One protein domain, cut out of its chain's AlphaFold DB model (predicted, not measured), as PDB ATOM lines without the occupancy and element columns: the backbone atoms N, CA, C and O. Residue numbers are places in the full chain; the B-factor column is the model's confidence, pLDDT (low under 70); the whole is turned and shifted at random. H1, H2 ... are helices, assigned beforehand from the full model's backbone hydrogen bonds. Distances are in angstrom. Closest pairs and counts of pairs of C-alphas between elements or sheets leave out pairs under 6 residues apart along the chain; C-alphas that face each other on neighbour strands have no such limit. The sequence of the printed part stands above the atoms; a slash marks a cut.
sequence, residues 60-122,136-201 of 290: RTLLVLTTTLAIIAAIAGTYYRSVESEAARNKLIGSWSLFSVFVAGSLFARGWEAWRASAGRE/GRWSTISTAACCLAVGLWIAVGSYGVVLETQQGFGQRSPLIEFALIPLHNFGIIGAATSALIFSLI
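Overview. This is residues 60 to 122 and 136 to 201 of the 290 residues of an uncharacterized protein of Lacipirellula parvula (UniProt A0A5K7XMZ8). Four long helices make an elongated up-and-down bundle in two layers: H1 and H2, splayed apart from the turn that joins them, form one layer, and the hairpin of H3 and H4 packs over it. H3 packs on H1 and on the first part of H2, while H4 crosses H2; residues 111 to 122, of which 111 to 118 belong to H2, stick out at one end. The printed part has 129 residues with four named helices, H1 H2 H3 H4 along the chain, and no named strand; its class is all helix. It is only just loose, close to compact, with a radius of gyration of the C-alphas of 17.2 A, and spans 59 by 30 by 23 A.

Arrangement. H1, residues 60 to 82, and H2, residues 86 to 118, are close but not clearly touching, running opposite ways at a shallow tilt of 21 degrees; their closest C-alphas, those of Tyr 80 and Arg 89, are 6.2 A apart. The hub is H3, residues 138 to 168, which touches three other helices. With residues 148 to 159 alone it touches H1, the same way at a shallow tilt of 14 degrees, the closest C-alphas being those of Ala 76 and Ala 155 at 5.7 A. Residues 158 to 166 of H3 alone touch residues 88 to 95 of H2, opposite ways at a shallow tilt of 33 degrees, only just short of steep; the closest C-alphas, those of Ala 88 and Val 162, are 6.3 A apart. H3 and H4, residues 174 to 200, touch as a helical hairpin, opposite ways at a shallow tilt of 6 degrees, with the closest C-alphas, those of Thr 143 and Leu 200, 6.4 A apart. H4 touches residues 95 to 107 of H2 alone, the same way at a steep tilt of 38 degrees, closest at the C-alphas of Val 103 and Ser 194, 6.2 A. H1 and H4 are apart. In H1, H2 and H3 every O i to N i+4 pair is within hydrogen-bond range; in H4 20 of 23 are.

Along the chain. H1 begins at C-alpha 60, (-45.829, -64.674, 19.864), and is 33.2 A long. H2, the longest helix, measures 47.5 A and ends at C-alpha 118, (-65.706, -46.567, 24.573). H3 measures 43.9 A. H4 is 36.8 A long, has a kink of 29 degrees near residue 187, and ends at C-alpha 200, (-49.910, -51.690, 11.014).

Size, cuts and confidence. The two C-alphas farthest apart, those of Glu 122 and Gly 168, are 60.8 A apart. Residues 123 to 135 are not printed, and C-alphas 122 and 136 are 33.0 A apart across the cut. The links H1 to H2 and H3 to H4 are tight. The mean pLDDT of the printed part is 71.6; 54 residues are under 70, among them residues 136 to 144 and 164 to 201.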
ATOM      1  N   ARG A  60     -46.616 -64.763  21.101       65.50
ATOM      2  CA  ARG A  60     -45.829 -64.674  19.864       65.50
ATOM      3  C   ARG A  60     -45.602 -63.234  19.401       65.50
ATOM      4  O   ARG A  60     -44.484 -62.889  19.052       65.50
ATOM      5  N   THR A  61     -46.633 -62.392  19.403       63.94
ATOM      6  CA  THR A  61     -46.515 -60.988  18.986       63.94
ATOM      7  C   THR A  61     -45.664 -60.201  19.969       63.94
ATOM      8  O   THR A  61     -44.815 -59.424  19.544       63.94
ATOM      9  N   LEU A  62     -45.862 -60.430  21.270       71.38
ATOM     10  CA  LEU A  62     -45.063 -59.780  22.304       71.38
ATOM     11  C   LEU A  62     -43.592 -60.190  22.181       71.38
ATOM     12  O   LEU A  62     -42.735 -59.319  22.163       71.38
ATOM     13  N   LEU A  63     -43.318 -61.482  21.988       76.69
ATOM     14  CA  LEU A  63     -41.968 -62.018  21.814       76.69
ATOM     15  C   LEU A  63     -41.293 -61.491  20.542       76.69
ATOM     16  O   LEU A  63     -40.133 -61.089  20.586       76.69
ATOM     17  N   VAL A  64     -42.005 -61.430  19.412       71.12
ATOM     18  CA  VAL A  64     -41.474 -60.841  18.168       71.12
ATOM     19  C   VAL A  64     -41.155 -59.359  18.362       71.12
ATOM     20  O   VAL A  64     -40.087 -58.904  17.953       71.12
ATOM     21  N   LEU A  65     -42.050 -58.609  19.010       71.56
ATOM     22  CA  LEU A  65     -41.860 -57.185  19.262       71.56
ATOM     23  C   LEU A  65     -40.657 -56.937  20.184       71.56
ATOM     24  O   LEU A  65     -39.791 -56.135  19.844       71.56
ATOM     25  N   THR A  66     -40.565 -57.644  21.312       79.00
ATOM     26  CA  THR A  66     -39.458 -57.484  22.265       79.00
ATOM     27  C   THR A  66     -38.126 -57.918  21.669       79.00
ATOM     28  O   THR A  66     -37.137 -57.214  21.848       79.00
ATOM     29  N   THR A  67     -38.094 -59.011  20.900       79.94
ATOM     30  CA  THR A  67     -36.875 -59.465  20.208       79.94
ATOM     31  C   THR A  67     -36.418 -58.435  19.178       79.94
ATOM     32  O   THR A  67     -35.241 -58.092  19.126       79.94
ATOM     33  N   THR A  68     -37.348 -57.877  18.398       72.50
ATOM     34  CA  THR A  68     -37.035 -56.830  17.413       72.50
ATOM     35  C   THR A  68     -36.466 -55.584  18.093       72.50
ATOM     36  O   THR A  68     -35.447 -55.054  17.657       72.50
ATOM     37  N   LEU A  69     -37.079 -55.146  19.197       77.00
ATOM     38  CA  LEU A  69     -36.585 -54.018  19.987       77.00
ATOM     39  C   LEU A  69     -35.206 -54.300  20.593       77.00
ATOM     40  O   LEU A  69     -34.357 -53.414  20.585       77.00
ATOM     41  N   ALA A  70     -34.956 -55.523  21.063       83.00
ATOM     42  CA  ALA A  70     -33.659 -55.923  21.596       83.00
ATOM     43  C   ALA A  70     -32.560 -55.895  20.522       83.00
ATOM     44  O   ALA A  70     -31.469 -55.396  20.787       83.00
ATOM     45  N   ILE A  71     -32.852 -56.360  19.302       82.00
ATOM     46  CA  ILE A  71     -31.914 -56.290  18.169       82.00
ATOM     47  C   ILE A  71     -31.594 -54.830  17.834       82.00
ATOM     48  O   ILE A  71     -30.422 -54.470  17.726       82.00
ATOM     49  N   ILE A  72     -32.613 -53.971  17.722       78.12
ATOM     50  CA  ILE A  72     -32.414 -52.540  17.445       78.12
ATOM     51  C   ILE A  72     -31.589 -51.889  18.560       78.12
ATOM     52  O   ILE A  72     -30.652 -51.152  18.268       78.12
ATOM     53  N   ALA A  73     -31.883 -52.191  19.828       83.06
ATOM     54  CA  ALA A  73     -31.140 -51.668  20.970       83.06
ATOM     55  C   ALA A  73     -29.677 -52.142  20.987       83.06
ATOM     56  O   ALA A  73     -28.789 -51.355  21.303       83.06
ATOM     57  N   ALA A  74     -29.407 -53.398  20.618       86.69
ATOM     58  CA  ALA A  74     -28.049 -53.924  20.515       86.69
ATOM     59  C   ALA A  74     -27.248 -53.203  19.418       86.69
ATOM     60  O   ALA A  74     -26.136 -52.740  19.672       86.69
ATOM     61  N   ILE A  75     -27.843 -53.034  18.231       82.56
ATOM     62  CA  ILE A  75     -27.240 -52.296  17.114       82.56
ATOM     63  C   ILE A  75     -26.998 -50.834  17.515       82.56
ATOM     64  O   ILE A  75     -25.877 -50.339  17.407       82.56
ATOM     65  N   ALA A  76     -28.008 -50.158  18.065       81.00
ATOM     66  CA  ALA A  76     -27.880 -48.790  18.562       81.00
ATOM     67  C   ALA A  76     -26.760 -48.679  19.614       81.00
ATOM     68  O   ALA A  76     -25.923 -47.783  19.546       81.00
ATOM     69  N   GLY A  77     -26.668 -49.642  20.534       84.06
ATOM     70  CA  GLY A  77     -25.602 -49.715  21.530       84.06
ATOM     71  C   GLY A  77     -24.201 -49.818  20.921       84.06
ATOM     72  O   GLY A  77     -23.280 -49.159  21.406       84.06
ATOM     73  N   THR A  78     -24.024 -50.595  19.846       86.88
ATOM     74  CA  THR A  78     -22.731 -50.669  19.140       86.88
ATOM     75  C   THR A  78     -22.348 -49.337  18.498       86.88
ATOM     76  O   THR A  78     -21.229 -48.868  18.710       86.88
ATOM     77  N   TYR A  79     -23.287 -48.664  17.825       81.94
ATOM     78  CA  TYR A  79     -23.052 -47.329  17.266       81.94
ATOM     79  C   TYR A  79     -22.729 -46.301  18.348       81.94
ATOM     80  O   TYR A  79     -21.751 -45.568  18.221       81.94
ATOM     81  N   TYR A  80     -23.477 -46.294  19.453       86.94
ATOM     82  CA  TYR A  80     -23.227 -45.399  20.582       86.94
ATOM     83  C   TYR A  80     -21.796 -45.526  21.126       86.94
ATOM     84  O   TYR A  80     -21.132 -44.524  21.384       86.94
ATOM     85  N   ARG A  81     -21.301 -46.762  21.270       88.44
ATOM     86  CA  ARG A  81     -19.941 -47.035  21.759       88.44
ATOM     87  C   ARG A  81     -18.856 -46.636  20.759       88.44
ATOM     88  O   ARG A  81     -17.779 -46.249  21.196       88.44
ATOM     89  N   SER A  82     -19.143 -46.704  19.458       87.12
ATOM     90  CA  SER A  82     -18.194 -46.326  18.399       87.12
ATOM     91  C   SER A  82     -17.926 -44.820  18.305       87.12
ATOM     92  O   SER A  82     -16.933 -44.409  17.718       87.12
ATOM     93  N   VAL A  83     -18.794 -43.985  18.879       85.12
ATOM     94  CA  VAL A  83     -18.596 -42.532  18.906       85.12
ATOM     95  C   VAL A  83     -17.624 -42.175  20.024       85.12
ATOM     96  O   VAL A  83     -17.885 -42.496  21.180       85.12
ATOM     97  N   GLU A  84     -16.525 -41.493  19.711       87.44
ATOM     98  CA  GLU A  84     -15.506 -41.107  20.702       87.44
ATOM     99  C   GLU A  84     -15.911 -39.864  21.508       87.44
ATOM    100  O   GLU A  84     -15.685 -39.792  22.715       87.44
ATOM    101  N   SER A  85     -16.568 -38.900  20.859       86.25
ATOM    102  CA  SER A  85     -16.952 -37.628  21.474       86.25
ATOM    103  C   SER A  85     -18.156 -37.771  22.416       86.25
ATOM    104  O   SER A  85     -19.250 -38.167  22.005       86.25
ATOM    105  N   GLU A  86     -17.991 -37.361  23.676       83.81
ATOM    106  CA  GLU A  86     -19.072 -37.332  24.675       83.81
ATOM    107  C   GLU A  86     -20.238 -36.425  24.246       83.81
ATOM    108  O   GLU A  86     -21.407 -36.776  24.402       83.81
ATOM    109  N   ALA A  87     -19.935 -35.289  23.611       78.44
ATOM    110  CA  ALA A  87     -20.953 -34.387  23.083       78.44
ATOM    111  C   ALA A  87     -21.819 -35.064  22.005       78.44
ATOM    112  O   ALA A  87     -23.041 -34.912  22.002       78.44
ATOM    113  N   ALA A  88     -21.209 -35.849  21.115       77.00
ATOM    114  CA  ALA A  88     -21.923 -36.605  20.088       77.00
ATOM    115  C   ALA A  88     -22.738 -37.769  20.676       77.00
ATOM    116  O   ALA A  88     -23.879 -37.988  20.265       77.00
ATOM    117  N   ARG A  89     -22.212 -38.462  21.695       82.81
ATOM    118  CA  ARG A  89     -22.956 -39.476  22.463       82.81
ATOM    119  C   ARG A  89     -24.217 -38.898  23.108       82.81
ATOM    120  O   ARG A  89     -25.296 -39.473  22.968       82.81
ATOM    121  N   ASN A  90     -24.108 -37.733  23.745       79.38
ATOM    122  CA  ASN A  90     -25.250 -37.051  24.357       79.38
ATOM    123  C   ASN A  90     -26.284 -36.608  23.309       79.38
ATOM    124  O   ASN A  90     -27.487 -36.765  23.533       79.38
ATOM    125  N   LYS A  91     -25.838 -36.132  22.136       75.44
ATOM    126  CA  LYS A  91     -26.723 -35.829  20.997       75.44
ATOM    127  C   LYS A  91     -27.478 -37.079  20.518       75.44
ATOM    128  O   LYS A  91     -28.695 -37.012  20.337       75.44
ATOM    129  N   LEU A  92     -26.799 -38.222  20.379       79.19
ATOM    130  CA  LEU A  92     -27.415 -39.504  20.003       79.19
ATOM    131  C   LEU A  92     -28.485 -39.945  21.004       79.19
ATOM    132  O   LEU A  92     -29.624 -40.182  20.600       79.19
ATOM    133  N   ILE A  93     -28.158 -39.984  22.300       83.25
ATOM    134  CA  ILE A  93     -29.116 -40.361  23.353       83.25
ATOM    135  C   ILE A  93     -30.326 -39.428  23.348       83.25
ATOM    136  O   ILE A  93     -31.463 -39.907  23.411       83.25
ATOM    137  N   GLY A  94     -30.104 -38.114  23.254       78.88
ATOM    138  CA  GLY A  94     -31.186 -37.132  23.198       78.88
ATOM    139  C   GLY A  94     -32.112 -37.382  22.008       78.88
ATOM    140  O   GLY A  94     -33.332 -37.405  22.161       78.88
ATOM    141  N   SER A  95     -31.529 -37.667  20.842       73.38
ATOM    142  CA  SER A  95     -32.268 -37.949  19.613       73.38
ATOM    143  C   SER A  95     -33.124 -39.224  19.714       73.38
ATOM    144  O   SER A  95     -34.323 -39.194  19.430       73.38
ATOM    145  N   TRP A  96     -32.559 -40.329  20.217       79.56
ATOM    146  CA  TRP A  96     -33.279 -41.595  20.387       79.56
ATOM    147  C   TRP A  96     -34.354 -41.515  21.471       79.56
ATOM    148  O   TRP A  96     -35.425 -42.109  21.324       79.56
ATOM    149  N   SER A  97     -34.099 -40.755  22.538       82.12
ATOM    150  CA  SER A  97     -35.080 -40.507  23.597       82.12
ATOM    151  C   SER A  97     -36.272 -39.722  23.061       82.12
ATOM    152  O   SER A  97     -37.414 -40.120  23.286       82.12
ATOM    153  N   LEU A  98     -36.024 -38.659  22.289       74.69
ATOM    154  CA  LEU A  98     -37.080 -37.865  21.666       74.69
ATOM    155  C   LEU A  98     -37.925 -38.723  20.717       74.69
ATOM    156  O   LEU A  98     -39.151 -38.713  20.808       74.69
ATOM    157  N   PHE A  99     -37.283 -39.528  19.866       74.31
ATOM    158  CA  PHE A  99     -37.978 -40.472  18.993       74.31
ATOM    159  C   PHE A  99     -38.848 -41.460  19.780       74.31
ATOM    160  O   PHE A  99     -40.019 -41.655  19.456       74.31
ATOM    161  N   SER A 100     -38.303 -42.039  20.851       77.50
ATOM    162  CA  SER A 100     -39.027 -42.979  21.709       77.50
ATOM    163  C   SER A 100     -40.247 -42.327  22.358       77.50
ATOM    164  O   SER A 100     -41.315 -42.933  22.387       77.50
ATOM    165  N   VAL A 101     -40.125 -41.075  22.816       81.25
ATOM    166  CA  VAL A 101     -41.249 -40.289  23.350       81.25
ATOM    167  C   VAL A 101     -42.298 -40.028  22.272       81.25
ATOM    168  O   VAL A 101     -43.484 -40.199  22.543       81.25
ATOM    169  N   PHE A 102     -41.899 -39.677  21.046       73.62
ATOM    170  CA  PHE A 102     -42.842 -39.483  19.941       73.62
ATOM    171  C   PHE A 102     -43.602 -40.763  19.601       73.62
ATOM    172  O   PHE A 102     -44.824 -40.718  19.471       73.62
ATOM    173  N   VAL A 103     -42.915 -41.903  19.499       74.69
ATOM    174  CA  VAL A 103     -43.546 -43.202  19.224       74.69
ATOM    175  C   VAL A 103     -44.453 -43.620  20.383       74.69
ATOM    176  O   VAL A 103     -45.607 -43.982  20.159       74.69
ATOM    177  N   ALA A 104     -43.981 -43.533  21.627       79.06
ATOM    178  CA  ALA A 104     -44.765 -43.898  22.804       79.06
ATOM    179  C   ALA A 104     -45.987 -42.986  22.982       79.06
ATOM    180  O   ALA A 104     -47.094 -43.480  23.184       79.06
ATOM    181  N   GLY A 105     -45.812 -41.669  22.848       79.19
ATOM    182  CA  GLY A 105     -46.888 -40.681  22.914       79.19
ATOM    183  C   GLY A 105     -47.919 -40.881  21.808       79.19
ATOM    184  O   GLY A 105     -49.118 -40.837  22.066       79.19
ATOM    185  N   SER A 106     -47.463 -41.209  20.601       73.44
ATOM    186  CA  SER A 106     -48.296 -41.596  19.460       73.44
ATOM    187  C   SER A 106     -49.159 -42.829  19.767       73.44
ATOM    188  O   SER A 106     -50.379 -42.810  19.580       73.44
ATOM    189  N   LEU A 107     -48.556 -43.902  20.284       76.50
ATOM    190  CA  LEU A 107     -49.279 -45.114  20.685       76.50
ATOM    191  C   LEU A 107     -50.261 -44.845  21.830       76.50
ATOM    192  O   LEU A 107     -51.408 -45.294  21.778       76.50
ATOM    193  N   PHE A 108     -49.830 -44.073  22.828       81.44
ATOM    194  CA  PHE A 108     -50.650 -43.679  23.965       81.44
ATOM    195  C   PHE A 108     -51.859 -42.854  23.528       81.44
ATOM    196  O   PHE A 108     -52.978 -43.192  23.902       81.44
ATOM    197  N   ALA A 109     -51.673 -41.833  22.684       78.25
ATOM    198  CA  ALA A 109     -52.750 -40.984  22.183       78.25
ATOM    199  C   ALA A 109     -53.845 -41.800  21.483       78.25
ATOM    200  O   ALA A 109     -55.029 -41.552  21.697       78.25
ATOM    201  N   ARG A 110     -53.479 -42.838  20.721       72.75
ATOM    202  CA  ARG A 110     -54.463 -43.721  20.073       72.75
ATOM    203  C   ARG A 110     -55.141 -44.685  21.022       72.75
ATOM    204  O   ARG A 110     -56.343 -44.897  20.896       72.75
ATOM    205  N   GLY A 111     -54.393 -45.274  21.956       76.06
ATOM    206  CA  GLY A 111     -54.989 -46.077  23.023       76.06
ATOM    207  C   GLY A 111     -55.992 -45.249  23.825       76.06
ATOM    208  O   GLY A 111     -57.096 -45.704  24.109       76.06
ATOM    209  N   TRP A 112     -55.641 -43.992  24.087       80.81
ATOM    210  CA  TRP A 112     -56.480 -43.012  24.753       80.81
ATOM    211  C   TRP A 112     -57.710 -42.618  23.927       80.81
ATOM    212  O   TRP A 112     -58.806 -42.544  24.471       80.81
ATOM    213  N   GLU A 113     -57.576 -42.384  22.621       77.56
ATOM    214  CA  GLU A 113     -58.709 -42.144  21.714       77.56
ATOM    215  C   GLU A 113     -59.658 -43.340  21.641       77.56
ATOM    216  O   GLU A 113     -60.867 -43.161  21.758       77.56
ATOM    217  N   ALA A 114     -59.122 -44.553  21.489       75.12
ATOM    218  CA  ALA A 114     -59.914 -45.778  21.476       75.12
ATOM    219  C   ALA A 114     -60.657 -45.961  22.805       75.12
ATOM    220  O   ALA A 114     -61.859 -46.211  22.820       75.12
ATOM    221  N   TRP A 115     -59.962 -45.756  23.926       78.94
ATOM    222  CA  TRP A 115     -60.572 -45.794  25.248       78.94
ATOM    223  C   TRP A 115     -61.673 -44.738  25.395       78.94
ATOM    224  O   TRP A 115     -62.786 -45.084  25.784       78.94
ATOM    225  N   ARG A 116     -61.422 -43.482  25.001       82.62
ATOM    226  CA  ARG A 116     -62.430 -42.408  25.019       82.62
ATOM    227  C   ARG A 116     -63.640 -42.722  24.144       82.62
ATOM    228  O   ARG A 116     -64.748 -42.398  24.542       82.62
ATOM    229  N   ALA A 117     -63.453 -43.379  23.001       77.06
ATOM    230  CA  ALA A 117     -64.558 -43.808  22.143       77.06
ATOM    231  C   ALA A 117     -65.472 -44.856  22.796       77.06
ATOM    232  O   ALA A 117     -66.645 -44.958  22.443       77.06
ATOM    233  N   SER A 118     -64.946 -45.608  23.764       78.19
ATOM    234  CA  SER A 118     -65.706 -46.567  24.573       78.19
ATOM    235  C   SER A 118     -66.171 -46.014  25.927       78.19
ATOM    236  O   SER A 118     -67.007 -46.626  26.588       78.19
ATOM    237  N   ALA A 119     -65.627 -44.875  26.366       82.31
ATOM    238  CA  ALA A 119     -65.859 -44.348  27.703       82.31
ATOM    239  C   ALA A 119     -67.328 -43.940  27.884       82.31
ATOM    240  O   ALA A 119     -67.875 -43.173  27.096       82.31
ATOM    241  N   GLY A 120     -67.960 -44.458  28.941       81.44
ATOM    242  CA  GLY A 120     -69.370 -44.201  29.246       81.44
ATOM    243  C   GLY A 120     -70.367 -45.075  28.481       81.44
ATOM    244  O   GLY A 120     -71.564 -44.892  28.662       81.44
ATOM    245  N   ARG A 121     -69.903 -46.029  27.663       85.75
ATOM    246  CA  ARG A 121     -70.761 -46.965  26.923       85.75
ATOM    247  C   ARG A 121     -70.637 -48.374  27.488       85.75
ATOM    248  O   ARG A 121     -69.557 -48.784  27.918       85.75
ATOM    249  N   GLU A 122     -71.725 -49.133  27.451       87.75
ATOM    250  CA  GLU A 122     -71.703 -50.546  27.833       87.75
ATOM    251  C   GLU A 122     -71.032 -51.366  26.721       87.75
ATOM    252  O   GLU A 122     -71.635 -51.703  25.699       87.75
ATOM    253  N   GLY A 136     -53.549 -59.271   2.462       50.78
ATOM    254  CA  GLY A 136     -53.202 -60.681   2.425       50.78
ATOM    255  C   GLY A 136     -52.231 -61.035   3.551       50.78
ATOM    256  O   GLY A 136     -51.657 -60.168   4.206       50.78
ATOM    257  N   ARG A 137     -52.040 -62.338   3.756       48.34
ATOM    258  CA  ARG A 137     -51.199 -62.954   4.799       48.34
ATOM    259  C   ARG A 137     -49.746 -62.434   4.826       48.34
ATOM    260  O   ARG A 137     -49.106 -62.473   5.868       48.34
ATOM    261  N   TRP A 138     -49.277 -61.876   3.709       49.75
ATOM    262  CA  TRP A 138     -47.998 -61.173   3.576       49.75
ATOM    263  C   TRP A 138     -47.878 -59.917   4.444       49.75
ATOM    264  O   TRP A 138     -46.759 -59.508   4.741       49.75
ATOM    265  N   SER A 139     -48.997 -59.337   4.900       58.16
ATOM    266  CA  SER A 139     -48.966 -58.065   5.611       58.16
ATOM    267  C   SER A 139     -48.200 -58.153   6.918       58.16
ATOM    268  O   SER A 139     -47.435 -57.249   7.183       58.16
ATOM    269  N   THR A 140     -48.317 -59.209   7.729       55.91
ATOM    270  CA  THR A 140     -47.677 -59.231   9.061       55.91
ATOM    271  C   THR A 140     -46.156 -59.379   8.986       55.91
ATOM    272  O   THR A 140     -45.443 -58.727   9.746       55.91
ATOM    273  N   ILE A 141     -45.647 -60.179   8.044       65.19
ATOM    274  CA  ILE A 141     -44.200 -60.326   7.825       65.19
ATOM    275  C   ILE A 141     -43.642 -59.058   7.178       65.19
ATOM    276  O   ILE A 141     -42.658 -58.515   7.671       65.19
ATOM    277  N   SER A 142     -44.308 -58.523   6.145       65.75
ATOM    278  CA  SER A 142     -43.892 -57.258   5.528       65.75
ATOM    279  C   SER A 142     -43.965 -56.094   6.519       65.75
ATOM    280  O   SER A 142     -43.144 -55.191   6.470       65.75
ATOM    281  N   THR A 143     -44.916 -56.136   7.452       61.50
ATOM    282  CA  THR A 143     -45.080 -55.187   8.563       61.50
ATOM    283  C   THR A 143     -43.895 -55.237   9.512       61.50
ATOM    284  O   THR A 143     -43.285 -54.206   9.775       61.50
ATOM    285  N   ALA A 144     -43.557 -56.427  10.017       65.69
ATOM    286  CA  ALA A 144     -42.428 -56.599  10.923       65.69
ATOM    287  C   ALA A 144     -41.114 -56.194  10.240       65.69
ATOM    288  O   ALA A 144     -40.335 -55.444  10.822       65.69
ATOM    289  N   ALA A 145     -40.925 -56.599   8.981       71.06
ATOM    290  CA  ALA A 145     -39.777 -56.208   8.170       71.06
ATOM    291  C   ALA A 145     -39.711 -54.689   7.946       71.06
ATOM    292  O   ALA A 145     -38.637 -54.111   8.053       71.06
ATOM    293  N   CYS A 146     -40.842 -54.023   7.694       70.69
ATOM    294  CA  CYS A 146     -40.880 -52.576   7.485       70.69
ATOM    295  C   CYS A 146     -40.603 -51.806   8.786       70.69
ATOM    296  O   CYS A 146     -39.790 -50.889   8.781       70.69
ATOM    297  N   CYS A 147     -41.179 -52.223   9.920       69.88
ATOM    298  CA  CYS A 147     -40.840 -51.659  11.233       69.88
ATOM    299  C   CYS A 147     -39.354 -51.836  11.568       69.88
ATOM    300  O   CYS A 147     -38.726 -50.906  12.069       69.88
ATOM    301  N   LEU A 148     -38.794 -53.014  11.284       71.38
ATOM    302  CA  LEU A 148     -37.386 -53.319  11.521       71.38
ATOM    303  C   LEU A 148     -36.481 -52.481  10.610       71.38
ATOM    304  O   LEU A 148     -35.539 -51.874  11.106       71.38
ATOM    305  N   ALA A 149     -36.803 -52.374   9.318       75.25
ATOM    306  CA  ALA A 149     -36.074 -51.547   8.359       75.25
ATOM    307  C   ALA A 149     -36.091 -50.065   8.751       75.25
ATOM    308  O   ALA A 149     -35.056 -49.411   8.711       75.25
ATOM    309  N   VAL A 150     -37.240 -49.548   9.193       71.62
ATOM    310  CA  VAL A 150     -37.363 -48.166   9.669       71.62
ATOM    311  C   VAL A 150     -36.588 -47.955  10.971       71.62
ATOM    312  O   VAL A 150     -35.869 -46.969  11.092       71.62
ATOM    313  N   GLY A 151     -36.667 -48.890  11.923       69.44
ATOM    314  CA  GLY A 151     -35.889 -48.829  13.163       69.44
ATOM    315  C   GLY A 151     -34.378 -48.833  12.911       69.44
ATOM    316  O   GLY A 151     -33.659 -48.012  13.477       69.44
ATOM    317  N   LEU A 152     -33.905 -49.703  12.014       75.38
ATOM    318  CA  LEU A 152     -32.510 -49.736  11.571       75.38
ATOM    319  C   LEU A 152     -32.113 -48.452  10.849       75.38
ATOM    320  O   LEU A 152     -31.058 -47.898  11.138       75.38
ATOM    321  N   TRP A 153     -32.954 -47.953   9.947       75.69
ATOM    322  CA  TRP A 153     -32.671 -46.726   9.217       75.69
ATOM    323  C   TRP A 153     -32.567 -45.514  10.147       75.69
ATOM    324  O   TRP A 153     -31.681 -44.689   9.962       75.69
ATOM    325  N   ILE A 154     -33.383 -45.440  11.201       71.12
ATOM    326  CA  ILE A 154     -33.275 -44.392  12.227       71.12
ATOM    327  C   ILE A 154     -31.985 -44.550  13.035       71.12
ATOM    328  O   ILE A 154     -31.279 -43.564  13.250       71.12
ATOM    329  N   ALA A 155     -31.640 -45.771  13.455       70.94
ATOM    330  CA  ALA A 155     -30.411 -46.032  14.205       70.94
ATOM    331  C   ALA A 155     -29.150 -45.675  13.392       70.94
ATOM    332  O   ALA A 155     -28.265 -44.991  13.898       70.94
ATOM    333  N   VAL A 156     -29.099 -46.071  12.118       75.38
ATOM    334  CA  VAL A 156     -27.959 -45.825  11.217       75.38
ATOM    335  C   VAL A 156     -27.939 -44.378  10.711       75.38
ATOM    336  O   VAL A 156     -26.890 -43.740  10.687       75.38
ATOM    337  N   GLY A 157     -29.095 -43.822  10.346       71.88
ATOM    338  CA  GLY A 157     -29.216 -42.452   9.844       71.88
ATOM    339  C   GLY A 157     -28.877 -41.407  10.906       71.88
ATOM    340  O   GLY A 157     -28.166 -40.449  10.618       71.88
ATOM    341  N   SER A 158     -29.301 -41.618  12.159       69.50
ATOM    342  CA  SER A 158     -28.917 -40.733  13.271       69.50
ATOM    343  C   SER A 158     -27.412 -40.762  13.556       69.50
ATOM    344  O   SER A 158     -26.843 -39.723  13.879       69.50
ATOM    345  N   TYR A 159     -26.750 -41.907  13.366       72.31
ATOM    346  CA  TYR A 159     -25.293 -42.012  13.456       72.31
ATOM    347  C   TYR A 159     -24.578 -41.220  12.348       72.31
ATOM    348  O   TYR A 159     -23.684 -40.429  12.647       72.31
ATOM    349  N   GLY A 160     -25.011 -41.365  11.089       70.25
ATOM    350  CA  GLY A 160     -24.431 -40.639   9.950       70.25
ATOM    351  C   GLY A 160     -24.506 -39.120  10.115       70.25
ATOM    352  O   GLY A 160     -23.502 -38.429   9.975       70.25
ATOM    353  N   VAL A 161     -25.661 -38.602  10.540       67.88
ATOM    354  CA  VAL A 161     -25.842 -37.156  10.753       67.88
ATOM    355  C   VAL A 161     -24.982 -36.627  11.909       67.88
ATOM    356  O   VAL A 161     -24.487 -35.498  11.871       67.88
ATOM    357  N   VAL A 162     -24.778 -37.435  12.950       69.69
ATOM    358  CA  VAL A 162     -23.921 -37.065  14.083       69.69
ATOM    359  C   VAL A 162     -22.443 -37.040  13.681       69.69
ATOM    360  O   VAL A 162     -21.714 -36.167  14.144       69.69
ATOM    361  N   LEU A 163     -22.007 -37.924  12.781       70.69
ATOM    362  CA  LEU A 163     -20.661 -37.868  12.201       70.69
ATOM    363  C   LEU A 163     -20.478 -36.672  11.256       70.69
ATOM    364  O   LEU A 163     -19.490 -35.953  11.377       70.69
ATOM    365  N   GLU A 164     -21.437 -36.403  10.367       68.75
ATOM    366  CA  GLU A 164     -21.382 -35.256   9.444       68.75
ATOM    367  C   GLU A 164     -21.334 -33.916  10.193       68.75
ATOM    368  O   GLU A 164     -20.576 -33.013   9.831       68.75
ATOM    369  N   THR A 165     -22.088 -33.792  11.290       66.62
ATOM    370  CA  THR A 165     -22.027 -32.598  12.148       66.62
ATOM    371  C   THR A 165     -20.689 -32.440  12.869       66.62
ATOM    372  O   THR A 165     -20.298 -31.309  13.147       66.62
ATOM    373  N   GLN A 166     -19.951 -33.525  13.135       67.44
ATOM    374  CA  GLN A 166     -18.587 -33.434  13.671       67.44
ATOM    375  C   GLN A 166     -17.569 -32.984  12.611       67.44
ATOM    376  O   GLN A 166     -16.576 -32.356  12.964       67.44
ATOM    377  N   GLN A 167     -17.803 -33.291  11.329       67.44
ATOM    378  CA  GLN A 167     -16.807 -33.121  10.264       67.44
ATOM    379  C   GLN A 167     -16.816 -31.756   9.557       67.44
ATOM    380  O   GLN A 167     -15.825 -31.438   8.903       67.44
ATOM    381  N   GLY A 168     -17.862 -30.924   9.661       55.97
ATOM    382  CA  GLY A 168     -17.862 -29.686   8.857       55.97
ATOM    383  C   GLY A 168     -18.873 -28.582   9.153       55.97
ATOM    384  O   GLY A 168     -18.857 -27.574   8.454       55.97
ATOM    385  N   PHE A 169     -19.733 -28.698  10.169       54.28
ATOM    386  CA  PHE A 169     -20.806 -27.712  10.400       54.28
ATOM    387  C   PHE A 169     -20.543 -26.688  11.519       54.28
ATOM    388  O   PHE A 169     -21.451 -25.965  11.912       54.28
ATOM    389  N   GLY A 170     -19.292 -26.525  11.964       49.25
ATOM    390  CA  GLY A 170     -18.882 -25.670  13.097       49.25
ATOM    391  C   GLY A 170     -19.174 -24.157  13.030       49.25
ATOM    392  O   GLY A 170     -18.620 -23.411  13.831       49.25
ATOM    393  N   GLN A 171     -20.022 -23.676  12.116       56.38
ATOM    394  CA  GLN A 171     -20.470 -22.279  12.047       56.38
ATOM    395  C   GLN A 171     -21.981 -22.070  12.230       56.38
ATOM    396  O   GLN A 171     -22.421 -20.922  12.310       56.38
ATOM    397  N   ARG A 172     -22.806 -23.123  12.313       57.94
ATOM    398  CA  ARG A 172     -24.236 -22.939  12.617       57.94
ATOM    399  C   ARG A 172     -24.443 -22.852  14.123       57.94
ATOM    400  O   ARG A 172     -23.750 -23.500  14.902       57.94
ATOM    401  N   SER A 173     -25.387 -22.011  14.548       62.09
ATOM    402  CA  SER A 173     -25.655 -21.857  15.976       62.09
ATOM    403  C   SER A 173     -26.073 -23.213  16.568       62.09
ATOM    404  O   SER A 173     -26.849 -23.947  15.944       62.09
ATOM    405  N   PRO A 174     -25.592 -23.563  17.774       61.84
ATOM    406  CA  PRO A 174     -25.844 -24.868  18.377       61.84
ATOM    407  C   PRO A 174     -27.341 -25.151  18.526       61.84
ATOM    408  O   PRO A 174     -27.746 -26.300  18.423       61.84
ATOM    409  N   LEU A 175     -28.172 -24.112  18.681       60.19
ATOM    410  CA  LEU A 175     -29.634 -24.207  18.715       60.19
ATOM    411  C   LEU A 175     -30.252 -24.622  17.373       60.19
ATOM    412  O   LEU A 175     -31.211 -25.389  17.362       60.19
ATOM    413  N   ILE A 176     -29.716 -24.148  16.245       60.03
ATOM    414  CA  ILE A 176     -30.219 -24.493  14.909       60.03
ATOM    415  C   ILE A 176     -29.867 -25.943  14.574       60.03
ATOM    416  O   ILE A 176     -30.721 -26.671  14.077       60.03
ATOM    417  N   GLU A 177     -28.662 -26.406  14.908       61.84
ATOM    418  CA  GLU A 177     -28.288 -27.817  14.737       61.84
ATOM    419  C   GLU A 177     -29.085 -28.748  15.653       61.84
ATOM    420  O   GLU A 177     -29.552 -29.796  15.207       61.84
ATOM    421  N   PHE A 178     -29.296 -28.354  16.914       59.03
ATOM    422  CA  PHE A 178     -30.093 -29.135  17.862       59.03
ATOM    423  C   PHE A 178     -31.586 -29.146  17.537       59.03
ATOM    424  O   PHE A 178     -32.283 -30.024  18.031       59.03
ATOM    425  N   ALA A 179     -32.092 -28.187  16.757       60.50
ATOM    426  CA  ALA A 179     -33.505 -28.103  16.410       60.50
ATOM    427  C   ALA A 179     -33.793 -28.676  15.019       60.50
ATOM    428  O   ALA A 179     -34.640 -29.553  14.901       60.50
ATOM    429  N   LEU A 180     -33.099 -28.240  13.960       61.62
ATOM    430  CA  LEU A 180     -33.459 -28.598  12.580       61.62
ATOM    431  C   LEU A 180     -33.158 -30.051  12.227       61.62
ATOM    432  O   LEU A 180     -33.955 -30.678  11.532       61.62
ATOM    433  N   ILE A 181     -32.037 -30.594  12.702       60.38
ATOM    434  CA  ILE A 181     -31.665 -31.987  12.440       60.38
ATOM    435  C   ILE A 181     -32.709 -32.941  13.025       60.38
ATOM    436  O   ILE A 181     -33.225 -33.778  12.279       60.38
ATOM    437  N   PRO A 182     -33.096 -32.810  14.308       58.44
ATOM    438  CA  PRO A 182     -34.170 -33.625  14.829       58.44
ATOM    439  C   PRO A 182     -35.542 -33.248  14.262       58.44
ATOM    440  O   PRO A 182     -36.374 -34.126  14.085       58.44
ATOM    441  N   LEU A 183     -35.812 -31.993  13.901       62.62
ATOM    442  CA  LEU A 183     -37.110 -31.640  13.316       62.62
ATOM    443  C   LEU A 183     -37.303 -32.252  11.920       62.62
ATOM    444  O   LEU A 183     -38.389 -32.731  11.612       62.62
ATOM    445  N   HIS A 184     -36.267 -32.290  11.081       62.12
ATOM    446  CA  HIS A 184     -36.367 -32.874   9.743       62.12
ATOM    447  C   HIS A 184     -36.346 -34.409   9.806       62.12
ATOM    448  O   HIS A 184     -37.248 -35.064   9.278       62.12
ATOM    449  N   ASN A 185     -35.393 -34.981  10.555       60.72
ATOM    450  CA  ASN A 185     -35.246 -36.431  10.690       60.72
ATOM    451  C   ASN A 185     -36.194 -37.079  11.704       60.72
ATOM    452  O   ASN A 185     -36.310 -38.292  11.698       60.72
ATOM    453  N   PHE A 186     -36.886 -36.349  12.576       61.50
ATOM    454  CA  PHE A 186     -37.919 -36.928  13.452       61.50
ATOM    455  C   PHE A 186     -39.305 -36.358  13.186       61.50
ATOM    456  O   PHE A 186     -40.281 -37.066  13.404       61.50
ATOM    457  N   GLY A 187     -39.434 -35.147  12.647       61.62
ATOM    458  CA  GLY A 187     -40.731 -34.630  12.214       61.62
ATOM    459  C   GLY A 187     -41.263 -35.423  11.028       61.62
ATOM    460  O   GLY A 187     -42.313 -36.045  11.135       61.62
ATOM    461  N   ILE A 188     -40.520 -35.481   9.917       63.84
ATOM    462  CA  ILE A 188     -40.987 -36.174   8.706       63.84
ATOM    463  C   ILE A 188     -40.876 -37.688   8.877       63.84
ATOM    464  O   ILE A 188     -41.855 -38.406   8.682       63.84
ATOM    465  N   ILE A 189     -39.708 -38.186   9.290       64.56
ATOM    466  CA  ILE A 189     -39.490 -39.631   9.430       64.56
ATOM    467  C   ILE A 189     -40.242 -40.173  10.639       64.56
ATOM    468  O   ILE A 189     -40.843 -41.234  10.536       64.56
ATOM    469  N   GLY A 190     -40.267 -39.472  11.773       64.56
ATOM    470  CA  GLY A 190     -41.042 -39.911  12.933       64.56
ATOM    471  C   GLY A 190     -42.543 -39.863  12.663       64.56
ATOM    472  O   GLY A 190     -43.235 -40.804  13.047       64.56
ATOM    473  N   ALA A 191     -43.054 -38.872  11.920       64.69
ATOM    474  CA  ALA A 191     -44.446 -38.887  11.465       64.69
ATOM    475  C   ALA A 191     -44.717 -40.022  10.469       64.69
ATOM    476  O   ALA A 191     -45.719 -40.712  10.620       64.69
ATOM    477  N   ALA A 192     -43.830 -40.272   9.502       65.31
ATOM    478  CA  ALA A 192     -43.966 -41.372   8.544       65.31
ATOM    479  C   ALA A 192     -43.889 -42.743   9.232       65.31
ATOM    480  O   ALA A 192     -44.693 -43.625   8.950       65.31
ATOM    481  N   THR A 193     -42.977 -42.900  10.190       66.06
ATOM    482  CA  THR A 193     -42.805 -44.103  11.014       66.06
ATOM    483  C   THR A 193     -44.008 -44.314  11.911       66.06
ATOM    484  O   THR A 193     -44.529 -45.421  11.987       66.06
ATOM    485  N   SER A 194     -44.497 -43.254  12.552       62.72
ATOM    486  CA  SER A 194     -45.708 -43.315  13.362       62.72
ATOM    487  C   SER A 194     -46.893 -43.673  12.480       62.72
ATOM    488  O   SER A 194     -47.579 -44.638  12.780       62.72
ATOM    489  N   ALA A 195     -47.095 -43.000  11.344       64.19
ATOM    490  CA  ALA A 195     -48.140 -43.307  10.367       64.19
ATOM    491  C   ALA A 195     -48.057 -44.753   9.859       64.19
ATOM    492  O   ALA A 195     -49.086 -45.420   9.735       64.19
ATOM    493  N   LEU A 196     -46.844 -45.258   9.633       66.12
ATOM    494  CA  LEU A 196     -46.585 -46.641   9.277       66.12
ATOM    495  C   LEU A 196     -46.996 -47.557  10.434       66.12
ATOM    496  O   LEU A 196     -47.957 -48.295  10.266       66.12
ATOM    497  N   ILE A 197     -46.396 -47.457  11.622       66.06
ATOM    498  CA  ILE A 197     -46.768 -48.236  12.824       66.06
ATOM    499  C   ILE A 197     -48.289 -48.186  13.064       66.06
ATOM    500  O   ILE A 197     -48.928 -49.197  13.344       66.06
ATOM    501  N   PHE A 198     -48.911 -47.030  12.859       64.56
ATOM    502  CA  PHE A 198     -50.343 -46.790  12.983       64.56
ATOM    503  C   PHE A 198     -51.215 -47.417  11.902       64.56
ATOM    504  O   PHE A 198     -52.395 -47.669  12.159       64.56
ATOM    505  N   SER A 199     -50.685 -47.612  10.700       63.38
ATOM    506  CA  SER A 199     -51.333 -48.392   9.647       63.38
ATOM    507  C   SER A 199     -51.224 -49.898   9.907       63.38
ATOM    508  O   SER A 199     -52.016 -50.671   9.371       63.38
ATOM    509  N   LEU A 200     -50.267 -50.299  10.751       62.72
ATOM    510  CA  LEU A 200     -49.910 -51.690  11.014       62.72
ATOM    511  C   LEU A 200     -50.583 -52.245  12.275       62.72
ATOM    512  O   LEU A 200     -50.967 -53.415  12.309       62.72
ATOM    513  N   ILE A 201     -50.769 -51.415  13.305       68.19
ATOM    514  CA  ILE A 201     -51.511 -51.796  14.508       68.19
ATOM    515  C   ILE A 201     -52.994 -51.886  14.161       68.19
ATOM    516  O   ILE A 201     -53.627 -50.902  13.767       68.19
TER     517      ILE A 201